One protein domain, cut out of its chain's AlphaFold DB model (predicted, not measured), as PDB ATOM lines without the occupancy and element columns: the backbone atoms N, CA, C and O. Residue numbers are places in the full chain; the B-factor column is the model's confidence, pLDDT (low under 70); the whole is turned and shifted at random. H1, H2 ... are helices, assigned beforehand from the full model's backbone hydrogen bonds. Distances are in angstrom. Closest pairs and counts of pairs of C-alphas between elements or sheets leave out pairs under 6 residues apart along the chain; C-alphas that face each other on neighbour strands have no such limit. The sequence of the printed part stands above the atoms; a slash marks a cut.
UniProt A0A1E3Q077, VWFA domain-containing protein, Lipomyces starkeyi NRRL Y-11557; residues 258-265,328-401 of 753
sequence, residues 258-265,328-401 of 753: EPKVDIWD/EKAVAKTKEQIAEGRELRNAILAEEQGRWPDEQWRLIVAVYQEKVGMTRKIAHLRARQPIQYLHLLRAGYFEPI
ATOM      1  N   GLU A 258     143.527 121.491 154.357       93.81
ATOM      2  CA  GLU A 258     144.659 120.604 154.639       93.81
ATOM      3  C   GLU A 258     144.509 119.254 153.894       93.81
ATOM      4  O   GLU A 258     143.385 118.752 153.728       93.81
ATOM      5  N   PRO A 259     145.613 118.647 153.409       90.75
ATOM      6  CA  PRO A 259     145.570 117.380 152.687       90.75
ATOM      7  C   PRO A 259     144.904 116.257 153.491       90.75
ATOM      8  O   PRO A 259     145.246 115.993 154.639       90.75
ATOM      9  N   LYS A 260     143.970 115.543 152.852       84.38
ATOM     10  CA  LYS A 260     143.263 114.389 153.451       84.38
ATOM     11  C   LYS A 260     144.002 113.055 153.313       84.38
ATOM     12  O   LYS A 260     143.498 112.035 153.771       84.38
ATOM     13  N   VAL A 261     145.145 113.067 152.636       80.44
ATOM     14  CA  VAL A 261     146.051 111.933 152.430       80.44
ATOM     15  C   VAL A 261     147.389 112.354 153.018       80.44
ATOM     16  O   VAL A 261     147.765 113.519 152.866       80.44
ATOM     17  N   ASP A 262     148.095 111.434 153.673       86.00
ATOM     18  CA  ASP A 262     149.435 111.719 154.178       86.00
ATOM     19  C   ASP A 262     150.354 112.127 153.008       86.00
ATOM     20  O   ASP A 262     150.402 111.475 151.962       86.00
ATOM     21  N   ILE A 263     151.050 113.257 153.153       90.31
ATOM     22  CA  ILE A 263     151.982 113.744 152.130       90.31
ATOM     23  C   ILE A 263     153.362 113.085 152.235       90.31
ATOM     24  O   ILE A 263     154.154 113.202 151.293       90.31
ATOM     25  N   TRP A 264     153.650 112.407 153.348       89.56
ATOM     26  CA  TRP A 264     154.926 111.774 153.667       89.56
ATOM     27  C   TRP A 264     154.968 110.300 153.279       89.56
ATOM     28  O   TRP A 264     156.011 109.857 152.801       89.56
ATOM     29  N   ASP A 265     153.860 109.564 153.423       81.06
ATOM     30  CA  ASP A 265     153.813 108.168 152.988       81.06
ATOM     31  C   ASP A 265     153.662 108.041 151.465       81.06
ATOM     32  O   ASP A 265     152.712 108.518 150.841       81.06
ATOM     33  N   GLU A 328     135.624 108.858 136.659       65.81
ATOM     34  CA  GLU A 328     136.765 109.473 135.962       65.81
ATOM     35  C   GLU A 328     137.069 110.888 136.488       65.81
ATOM     36  O   GLU A 328     138.230 111.300 136.532       65.81
ATOM     37  N   LYS A 329     136.045 111.635 136.930       71.38
ATOM     38  CA  LYS A 329     136.206 112.925 137.620       71.38
ATOM     39  C   LYS A 329     136.739 112.765 139.046       71.38
ATOM     40  O   LYS A 329     137.595 113.551 139.440       71.38
ATOM     41  N   ALA A 330     136.281 111.761 139.795       70.75
ATOM     42  CA  ALA A 330     136.819 111.452 141.120       70.75
ATOM     43  C   ALA A 330     138.297 111.032 141.037       70.75
ATOM     44  O   ALA A 330     139.134 111.633 141.700       70.75
ATOM     45  N   VAL A 331     138.638 110.099 140.140       71.12
ATOM     46  CA  VAL A 331     140.017 109.664 139.851       71.12
ATOM     47  C   VAL A 331     140.902 110.843 139.438       71.12
ATOM     48  O   VAL A 331     142.030 110.950 139.913       71.12
ATOM     49  N   ALA A 332     140.410 111.743 138.577       73.00
ATOM     50  CA  ALA A 332     141.156 112.940 138.194       73.00
ATOM     51  C   ALA A 332     141.446 113.844 139.404       73.00
ATOM     52  O   ALA A 332     142.598 114.215 139.606       73.00
ATOM     53  N   LYS A 333     140.438 114.113 140.244       77.50
ATOM     54  CA  LYS A 333     140.592 114.926 141.457       77.50
ATOM     55  C   LYS A 333     141.529 114.282 142.488       77.50
ATOM     56  O   LYS A 333     142.331 114.972 143.099       77.50
ATOM     57  N   THR A 334     141.486 112.961 142.667       73.56
ATOM     58  CA  THR A 334     142.425 112.266 143.562       73.56
ATOM     59  C   THR A 334     143.864 112.343 143.041       73.56
ATOM     60  O   THR A 334     144.783 112.529 143.832       73.56
ATOM     61  N   LYS A 335     144.080 112.264 141.719       76.38
ATOM     62  CA  LYS A 335     145.413 112.449 141.114       76.38
ATOM     63  C   LYS A 335     145.933 113.881 141.263       76.38
ATOM     64  O   LYS A 335     147.109 114.057 141.561       76.38
ATOM     65  N   GLU A 336     145.058 114.869 141.100       82.31
ATOM     66  CA  GLU A 336     145.322 116.293 141.350       82.31
ATOM     67  C   GLU A 336     145.769 116.510 142.808       82.31
ATOM     68  O   GLU A 336     146.891 116.950 143.040       82.31
ATOM     69  N   GLN A 337     144.995 116.027 143.787       80.19
ATOM     70  CA  GLN A 337     145.330 116.115 145.218       80.19
ATOM     71  C   GLN A 337     146.631 115.385 145.604       80.19
ATOM     72  O   GLN A 337     147.376 115.846 146.471       80.19
ATOM     73  N   ILE A 338     146.944 114.252 144.962       80.19
ATOM     74  CA  ILE A 338     148.216 113.538 145.167       80.19
ATOM     75  C   ILE A 338     149.406 114.366 144.655       80.19
ATOM     76  O   ILE A 338     150.459 114.357 145.302       80.19
ATOM     77  N   ALA A 339     149.241 115.080 143.534       84.12
ATOM     78  CA  ALA A 339     150.256 115.961 142.958       84.12
ATOM     79  C   ALA A 339     150.451 117.239 143.792       84.12
ATOM     80  O   ALA A 339     151.583 117.520 144.181       84.12
ATOM     81  N   GLU A 340     149.366 117.928 144.172       88.12
ATOM     82  CA  GLU A 340     149.386 119.071 145.105       88.12
ATOM     83  C   GLU A 340     150.131 118.707 146.404       88.12
ATOM     84  O   GLU A 340     151.049 119.406 146.835       88.12
ATOM     85  N   GLY A 341     149.814 117.547 146.993       90.00
ATOM     86  CA  GLY A 341     150.495 117.043 148.187       90.00
ATOM     87  C   GLY A 341     151.965 116.653 147.970       90.00
ATOM     88  O   GLY A 341     152.710 116.523 148.941       90.00
ATOM     89  N   ARG A 342     152.418 116.431 146.729       88.62
ATOM     90  CA  ARG A 342     153.840 116.196 146.414       88.62
ATOM     91  C   ARG A 342     154.590 117.516 146.273       88.62
ATOM     92  O   ARG A 342     155.696 117.637 146.791       88.62
ATOM     93  N   GLU A 343     153.984 118.503 145.620       93.31
ATOM     94  CA  GLU A 343     154.526 119.863 145.535       93.31
ATOM     95  C   GLU A 343     154.649 120.490 146.929       93.31
ATOM     96  O   GLU A 343     155.699 121.043 147.251       93.31
ATOM     97  N   LEU A 344     153.654 120.290 147.801       95.38
ATOM     98  CA  LEU A 344     153.699 120.719 149.201       95.38
ATOM     99  C   LEU A 344     154.843 120.055 149.990       95.38
ATOM    100  O   LEU A 344     155.610 120.760 150.643       95.38
ATOM    101  N   ARG A 345     155.019 118.725 149.893       96.00
ATOM    102  CA  ARG A 345     156.158 118.017 150.521       96.00
ATOM    103  C   ARG A 345     157.502 118.544 150.020       96.00
ATOM    104  O   ARG A 345     158.395 118.781 150.826       96.00
ATOM    105  N   ASN A 346     157.643 118.751 148.711       96.62
ATOM    106  CA  ASN A 346     158.873 119.284 148.126       96.62
ATOM    107  C   ASN A 346     159.150 120.721 148.601       96.62
ATOM    108  O   ASN A 346     160.292 121.044 148.913       96.62
ATOM    109  N   ALA A 347     158.119 121.567 148.688       97.44
ATOM    110  CA  ALA A 347     158.239 122.939 149.173       97.44
ATOM    111  C   ALA A 347     158.611 123.008 150.663       97.44
ATOM    112  O   ALA A 347     159.391 123.876 151.041       97.44
ATOM    113  N   ILE A 348     158.110 122.080 151.489       98.19
ATOM    114  CA  ILE A 348     158.531 121.934 152.889       98.19
ATOM    115  C   ILE A 348     160.007 121.541 152.964       98.19
ATOM    116  O   ILE A 348     160.779 122.258 153.586       98.19
ATOM    117  N   LEU A 349     160.420 120.466 152.284       97.50
ATOM    118  CA  LEU A 349     161.809 119.987 152.324       97.50
ATOM    119  C   LEU A 349     162.811 121.041 151.814       97.50
ATOM    120  O   LEU A 349     163.897 121.176 152.371       97.50
ATOM    121  N   ALA A 350     162.444 121.810 150.784       97.50
ATOM    122  CA  ALA A 350     163.271 122.895 150.260       97.50
ATOM    123  C   ALA A 350     163.377 124.089 151.229       97.50
ATOM    124  O   ALA A 350     164.442 124.690 151.340       97.50
ATOM    125  N   GLU A 351     162.301 124.426 151.944       98.00
ATOM    126  CA  GLU A 351     162.311 125.481 152.962       98.00
ATOM    127  C   GLU A 351     163.084 125.035 154.218       98.00
ATOM    128  O   GLU A 351     163.912 125.790 154.714       98.00
ATOM    129  N   GLU A 352     162.903 123.793 154.683       97.19
ATOM    130  CA  GLU A 352     163.678 123.195 155.785       97.19
ATOM    131  C   GLU A 352     165.182 123.192 155.473       97.19
ATOM    132  O   GLU A 352     165.988 123.605 156.304       97.19
ATOM    133  N   GLN A 353     165.568 122.777 154.260       96.25
ATOM    134  CA  GLN A 353     166.967 122.773 153.824       96.25
ATOM    135  C   GLN A 353     167.523 124.189 153.595       96.25
ATOM    136  O   GLN A 353     168.711 124.413 153.817       96.25
ATOM    137  N   GLY A 354     166.692 125.136 153.150       95.44
ATOM    138  CA  GLY A 354     167.089 126.529 152.954       95.44
ATOM    139  C   GLY A 354     167.339 127.257 154.274       95.44
ATOM    140  O   GLY A 354     168.368 127.911 154.430       95.44
ATOM    141  N   ARG A 355     166.429 127.111 155.248       94.19
ATOM    142  CA  ARG A 355     166.577 127.718 156.578       94.19
ATOM    143  C   ARG A 355     167.655 127.036 157.412       94.19
ATOM    144  O   ARG A 355     168.409 127.726 158.087       94.19
ATOM    145  N   TRP A 356     167.725 125.704 157.385       95.44
ATOM    146  CA  TRP A 356     168.585 124.907 158.269       95.44
ATOM    147  C   TRP A 356     169.530 124.026 157.422       95.44
ATOM    148  O   TRP A 356     169.315 122.811 157.287       95.44
ATOM    149  N   PRO A 357     170.561 124.630 156.790       93.88
ATOM    150  CA  PRO A 357     171.370 123.981 155.752       93.88
ATOM    151  C   PRO A 357     172.289 122.879 156.288       93.88
ATOM    152  O   PRO A 357     172.497 121.863 155.616       93.88
ATOM    153  N   ASP A 358     172.788 123.028 157.511       94.31
ATOM    154  CA  ASP A 358     173.704 122.097 158.169       94.31
ATOM    155  C   ASP A 358     173.172 121.609 159.528       94.31
ATOM    156  O   ASP A 358     172.064 121.942 159.957       94.31
ATOM    157  N   GLU A 359     173.959 120.761 160.185       95.00
ATOM    158  CA  GLU A 359     173.572 120.104 161.431       95.00
ATOM    159  C   GLU A 359     173.672 121.011 162.667       95.00
ATOM    160  O   GLU A 359     172.940 120.800 163.631       95.00
ATOM    161  N   GLN A 360     174.507 122.058 162.640       94.25
ATOM    162  CA  GLN A 360     174.582 123.033 163.732       94.25
ATOM    163  C   GLN A 360     173.299 123.870 163.780       94.25
ATOM    164  O   GLN A 360     172.727 124.050 164.857       94.25
ATOM    165  N   TRP A 361     172.799 124.311 162.621       94.75
ATOM    166  CA  TRP A 361     171.503 124.990 162.531       94.75
ATOM    167  C   TRP A 361     170.364 124.097 163.032       94.75
ATOM    168  O   TRP A 361     169.567 124.535 163.860       94.75
ATOM    169  N   ARG A 362     170.306 122.831 162.590       96.06
ATOM    170  CA  ARG A 362     169.270 121.879 163.036       96.06
ATOM    171  C   ARG A 362     169.329 121.602 164.532       96.06
ATOM    172  O   ARG A 362     168.276 121.529 165.156       96.06
ATOM    173  N   LEU A 363     170.524 121.487 165.113       95.44
ATOM    174  CA  LEU A 363     170.693 121.273 166.549       95.44
ATOM    175  C   LEU A 363     170.189 122.472 167.364       95.44
ATOM    176  O   LEU A 363     169.402 122.279 168.287       95.44
ATOM    177  N   ILE A 364     170.571 123.701 166.996       95.06
ATOM    178  CA  ILE A 364     170.089 124.928 167.660       95.06
ATOM    179  C   ILE A 364     168.558 125.021 167.575       95.06
ATOM    180  O   ILE A 364     167.885 125.306 168.564       95.06
ATOM    181  N   VAL A 365     167.996 124.723 166.403       95.94
ATOM    182  CA  VAL A 365     166.550 124.721 166.153       95.94
ATOM    183  C   VAL A 365     165.824 123.638 166.959       95.94
ATOM    184  O   VAL A 365     164.773 123.913 167.533       95.94
ATOM    185  N   ALA A 366     166.377 122.427 167.060       96.31
ATOM    186  CA  ALA A 366     165.801 121.347 167.857       96.31
ATOM    187  C   ALA A 366     165.811 121.675 169.361       96.31
ATOM    188  O   ALA A 366     164.785 121.519 170.022       96.31
ATOM    189  N   VAL A 367     166.931 122.198 169.878       94.69
ATOM    190  CA  VAL A 367     167.052 122.653 171.273       94.69
ATOM    191  C   VAL A 367     166.080 123.800 171.558       94.69
ATOM    192  O   VAL A 367     165.392 123.769 172.574       94.69
ATOM    193  N   TYR A 368     165.939 124.771 170.649       94.81
ATOM    194  CA  TYR A 368     164.935 125.832 170.776       94.81
ATOM    195  C   TYR A 368     163.518 125.258 170.899       94.81
ATOM    196  O   TYR A 368     162.814 125.571 171.859       94.81
ATOM    197  N   GLN A 369     163.113 124.380 169.973       96.00
ATOM    198  CA  GLN A 369     161.775 123.773 169.962       96.00
ATOM    199  C   GLN A 369     161.487 122.928 171.209       96.00
ATOM    200  O   GLN A 369     160.349 122.930 171.683       96.00
ATOM    201  N   GLU A 370     162.499 122.248 171.755       94.56
ATOM    202  CA  GLU A 370     162.415 121.537 173.032       94.56
ATOM    203  C   GLU A 370     162.213 122.511 174.200       94.56
ATOM    204  O   GLU A 370     161.260 122.358 174.962       94.56
ATOM    205  N   LYS A 371     163.057 123.546 174.316       90.94
ATOM    206  CA  LYS A 371     163.048 124.488 175.449       90.94
ATOM    207  C   LYS A 371     161.769 125.322 175.523       90.94
ATOM    208  O   LYS A 371     161.182 125.416 176.599       90.94
ATOM    209  N   VAL A 372     161.260 125.822 174.389       91.81
ATOM    210  CA  VAL A 372     159.941 126.490 174.353       91.81
ATOM    211  C   VAL A 372     158.765 125.508 174.496       91.81
ATOM    212  O   VAL A 372     157.613 125.930 174.598       91.81
ATOM    213  N   GLY A 373     159.021 124.193 174.493       93.19
ATOM    214  CA  GLY A 373     158.014 123.138 174.633       93.19
ATOM    215  C   GLY A 373     157.121 122.949 173.404       93.19
ATOM    216  O   GLY A 373     155.961 122.580 173.554       93.19
ATOM    217  N   MET A 374     157.605 123.234 172.193       95.69
ATOM    218  CA  MET A 374     156.799 123.241 170.961       95.69
ATOM    219  C   MET A 374     157.002 122.025 170.050       95.69
ATOM    220  O   MET A 374     156.185 121.817 169.146       95.69
ATOM    221  N   THR A 375     158.021 121.192 170.292       96.81
ATOM    222  CA  THR A 375     158.383 120.012 169.479       96.81
ATOM    223  C   THR A 375     157.173 119.177 169.039       96.81
ATOM    224  O   THR A 375     156.987 118.930 167.845       96.81
ATOM    225  N   ARG A 376     156.278 118.800 169.963       96.19
ATOM    226  CA  ARG A 376     155.086 117.989 169.650       96.19
ATOM    227  C   ARG A 376     154.048 118.715 168.789       96.19
ATOM    228  O   ARG A 376     153.438 118.079 167.928       96.19
ATOM    229  N   LYS A 377     153.844 120.028 168.967       96.50
ATOM    230  CA  LYS A 377     152.950 120.823 168.096       96.50
ATOM    231  C   LYS A 377     153.541 120.948 166.694       96.50
ATOM    232  O   LYS A 377     152.809 120.797 165.720       96.50
ATOM    233  N   ILE A 378     154.843 121.204 166.594       97.88
ATOM    234  CA  ILE A 378     155.551 121.379 165.320       97.88
ATOM    235  C   ILE A 378     155.554 120.058 164.535       97.88
ATOM    236  O   ILE A 378     155.187 120.047 163.360       97.88
ATOM    237  N   ALA A 379     155.805 118.925 165.200       96.88
ATOM    238  CA  ALA A 379     155.653 117.591 164.616       96.88
ATOM    239  C   ALA A 379     154.204 117.289 164.178       96.88
ATOM    240  O   ALA A 379     153.989 116.773 163.079       96.88
ATOM    241  N   HIS A 380     153.195 117.654 164.984       96.31
ATOM    242  CA  HIS A 380     151.785 117.510 164.602       96.31
ATOM    243  C   HIS A 380     151.441 118.332 163.354       96.31
ATOM    244  O   HIS A 380     150.833 117.800 162.428       96.31
ATOM    245  N   LEU A 381     151.839 119.608 163.303       97.12
ATOM    246  CA  LEU A 381     151.646 120.467 162.131       97.12
ATOM    247  C   LEU A 381     152.279 119.823 160.893       97.12
ATOM    248  O   LEU A 381     151.594 119.631 159.891       97.12
ATOM    249  N   ARG A 382     153.543 119.395 160.988       96.50
ATOM    250  CA  ARG A 382     154.275 118.758 159.885       96.50
ATOM    251  C   ARG A 382     153.552 117.530 159.331       96.50
ATOM    252  O   ARG A 382     153.494 117.355 158.118       96.50
ATOM    253  N   ALA A 383     152.992 116.693 160.206       94.56
ATOM    254  CA  ALA A 383     152.333 115.441 159.831       94.56
ATOM    255  C   ALA A 383     150.844 115.580 159.454       94.56
ATOM    256  O   ALA A 383     150.337 114.755 158.699       94.56
ATOM    257  N   ARG A 384     150.113 116.565 159.999       94.75
ATOM    258  CA  ARG A 384     148.634 116.631 159.933       94.75
ATOM    259  C   ARG A 384     148.058 117.939 159.397       94.75
ATOM    260  O   ARG A 384     146.906 117.943 158.978       94.75
ATOM    261  N   GLN A 385     148.821 119.028 159.425       96.50
ATOM    262  CA  GLN A 385     148.421 120.346 158.920       96.50
ATOM    263  C   GLN A 385     149.583 120.967 158.106       96.50
ATOM    264  O   GLN A 385     150.124 122.012 158.485       96.50
ATOM    265  N   PRO A 386     150.066 120.289 157.043       96.88
ATOM    266  CA  PRO A 386     151.301 120.663 156.358       96.88
ATOM    267  C   PRO A 386     151.242 122.012 155.625       96.88
ATOM    268  O   PRO A 386     152.299 122.600 155.384       96.88
ATOM    269  N   ILE A 387     150.059 122.544 155.290       96.56
ATOM    270  CA  ILE A 387     149.951 123.901 154.728       96.56
ATOM    271  C   ILE A 387     150.240 124.933 155.828       96.56
ATOM    272  O   ILE A 387     151.053 125.834 155.618       96.56
ATOM    273  N   GLN A 388     149.652 124.767 157.018       97.38
ATOM    274  CA  GLN A 388     149.995 125.571 158.198       97.38
ATOM    275  C   GLN A 388     151.466 125.394 158.612       97.38
ATOM    276  O   GLN A 388     152.120 126.383 158.933       97.38
ATOM    277  N   TYR A 389     152.029 124.183 158.514       98.25
ATOM    278  CA  TYR A 389     153.461 123.955 158.754       98.25
ATOM    279  C   TYR A 389     154.354 124.794 157.829       98.25
ATOM    280  O   TYR A 389     155.203 125.537 158.315       98.25
ATOM    281  N   LEU A 390     154.146 124.721 156.506       98.06
ATOM    282  CA  LEU A 390     154.956 125.465 155.533       98.06
ATOM    283  C   LEU A 390     154.832 126.987 155.712       98.06
ATOM    284  O   LEU A 390     155.806 127.714 155.514       98.06
ATOM    285  N   HIS A 391     153.647 127.475 156.082       97.69
ATOM    286  CA  HIS A 391     153.415 128.902 156.293       97.69
ATOM    287  C   HIS A 391     154.198 129.436 157.505       97.69
ATOM    288  O   HIS A 391     154.921 130.426 157.401       97.69
ATOM    289  N   LEU A 392     154.121 128.729 158.634       98.19
ATOM    290  CA  LEU A 392     154.815 129.087 159.875       98.19
ATOM    291  C   LEU A 392     156.341 128.901 159.760       98.19
ATOM    292  O   LEU A 392     157.102 129.739 160.245       98.19
ATOM    293  N   LEU A 393     156.796 127.868 159.040       98.25
ATOM    294  CA  LEU A 393     158.208 127.664 158.701       98.25
ATOM    295  C   LEU A 393     158.773 128.854 157.908       98.25
ATOM    296  O   LEU A 393     159.837 129.371 158.240       98.25
ATOM    297  N   ARG A 394     158.041 129.346 156.898       97.69
ATOM    298  CA  ARG A 394     158.441 130.522 156.101       97.69
ATOM    299  C   ARG A 394     158.587 131.792 156.927       97.69
ATOM    300  O   ARG A 394     159.515 132.565 156.684       97.69
ATOM    301  N   ALA A 395     157.713 131.971 157.913       97.06
ATOM    302  CA  ALA A 395     157.754 133.080 158.858       97.06
ATOM    303  C   ALA A 395     158.782 132.905 159.998       97.06
ATOM    304  O   ALA A 395     158.919 133.800 160.826       97.06
ATOM    305  N   GLY A 396     159.512 131.783 160.066       96.06
ATOM    306  CA  GLY A 396     160.536 131.556 161.094       96.06
ATOM    307  C   GLY A 396     159.982 131.283 162.497       96.06
ATOM    308  O   GLY A 396     160.672 131.519 163.485       96.06
ATOM    309  N   TYR A 397     158.749 130.778 162.616       97.00
ATOM    310  CA  TYR A 397     158.109 130.486 163.911       97.00
ATOM    311  C   TYR A 397     158.741 129.304 164.677       97.00
ATOM    312  O   TYR A 397     158.394 129.063 165.831       97.00
ATOM    313  N   PHE A 398     159.636 128.539 164.044       97.00
ATOM    314  CA  PHE A 398     160.184 127.280 164.570       97.00
ATOM    315  C   PHE A 398     161.660 127.375 165.012       97.00
ATOM    316  O   PHE A 398     162.263 126.351 165.322       97.00
ATOM    317  N   GLU A 399     162.242 128.575 165.026       94.94
ATOM    318  CA  GLU A 399     163.672 128.849 165.256       94.94
ATOM    319  C   GLU A 399     163.881 130.103 166.137       94.94
ATOM    320  O   GLU A 399     162.951 130.912 166.229       94.94
ATOM    321  N   PRO A 400     165.055 130.298 166.776       94.62
ATOM    322  CA  PRO A 400     165.319 131.465 167.628       94.62
ATOM    323  C   PRO A 400     165.201 132.814 166.904       94.62
ATOM    324  O   PRO A 400     165.310 132.894 165.678       94.62
ATOM    325  N   ILE A 401     165.042 133.897 167.671       93.81
ATOM    326  CA  ILE A 401     165.074 135.264 167.131       93.81
ATOM    327  C   ILE A 401     166.512 135.590 166.677       93.81
ATOM    328  O   ILE A 401     167.447 135.454 167.472       93.81
TER     329      ILE A 401
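This is residues 258 to 265 and 328 to 401 of the 753 residues of the protein "VWFA domain-containing protein" of Lipomyces starkeyi NRRL Y-11557 (UniProt A0A1E3Q077). The helices make a lopsided U: H1 is one long arm, H2 turns across its end as a short crosspiece, and H3 folds back as the shorter second arm. H4 bridges the gap between the two arms, packing on H1 and on H3, while the free first end of H1, residues 328 to 333, sticks out and adds to the length. The printed part has 82 residues with four named helices, H1, H2, H3 and H4 in that order, and no named strand; the class is all helix. It is loose, with a radius of gyration of the C-alphas of 14.6 A, and spans 49 by 23 by 21 A.

Residues 258 to 265 come first and hold no named element. After the cut, H1, residues 328 to 355, is followed over a tight link by H2, residues 359 to 371. H1 and H2 are only just apart, their closest C-alphas being 8.2 A from each other. A tight link joins H2 to H3, residues 375 to 384. H2 and H3 are close but not clearly touching: their closest C-alphas, those of Gln 369 and Thr 375, are 5.1 A apart, and their lines are about perpendicular at 74 degrees. A tight link of one residue joins H3 to H4, residues 386 to 394. H3 and H4 touch at a steep tilt of 51 degrees, opposite ways, with the closest C-alphas, those of Leu 381 and Tyr 389, 5.2 A apart. H4 also touches H1, and H1 touches H4 with residues 344 to 352 alone; the closest C-alphas, those of Ile 348 and Leu 390, are 5.7 A apart. H1 and H4 run the same way at a shallow tilt of 26 degrees. H1 and H3 are apart, and so are H2 and H4. In H1, H2, H3 and H4 every O i to N i+4 pair is within hydrogen-bond range.

H1 has 28 residues and begins at C-alpha 328 at (136.765, 109.473, 135.962); it measures 40.6 A from first to last C-alpha. H2 measures 18.1 A and ends at C-alpha 371 at (163.048, 124.488, 175.449). H3 measures 14.1 A. H4 measures 12.2 A and ends at C-alpha 394 at (158.441, 130.522, 156.101).

The two C-alphas farthest apart, those of Glu 328 and Lys 371, are 49.8 A from each other. Residues 266 to 327 are not printed, and C-alphas 265 and 328 are 24.1 A apart across this cut. The links H1 to H2, H2 to H3 and H3 to H4 are tight. The mean pLDDT of the printed part is 91.8, and residue 328 is the one printed residue under 70.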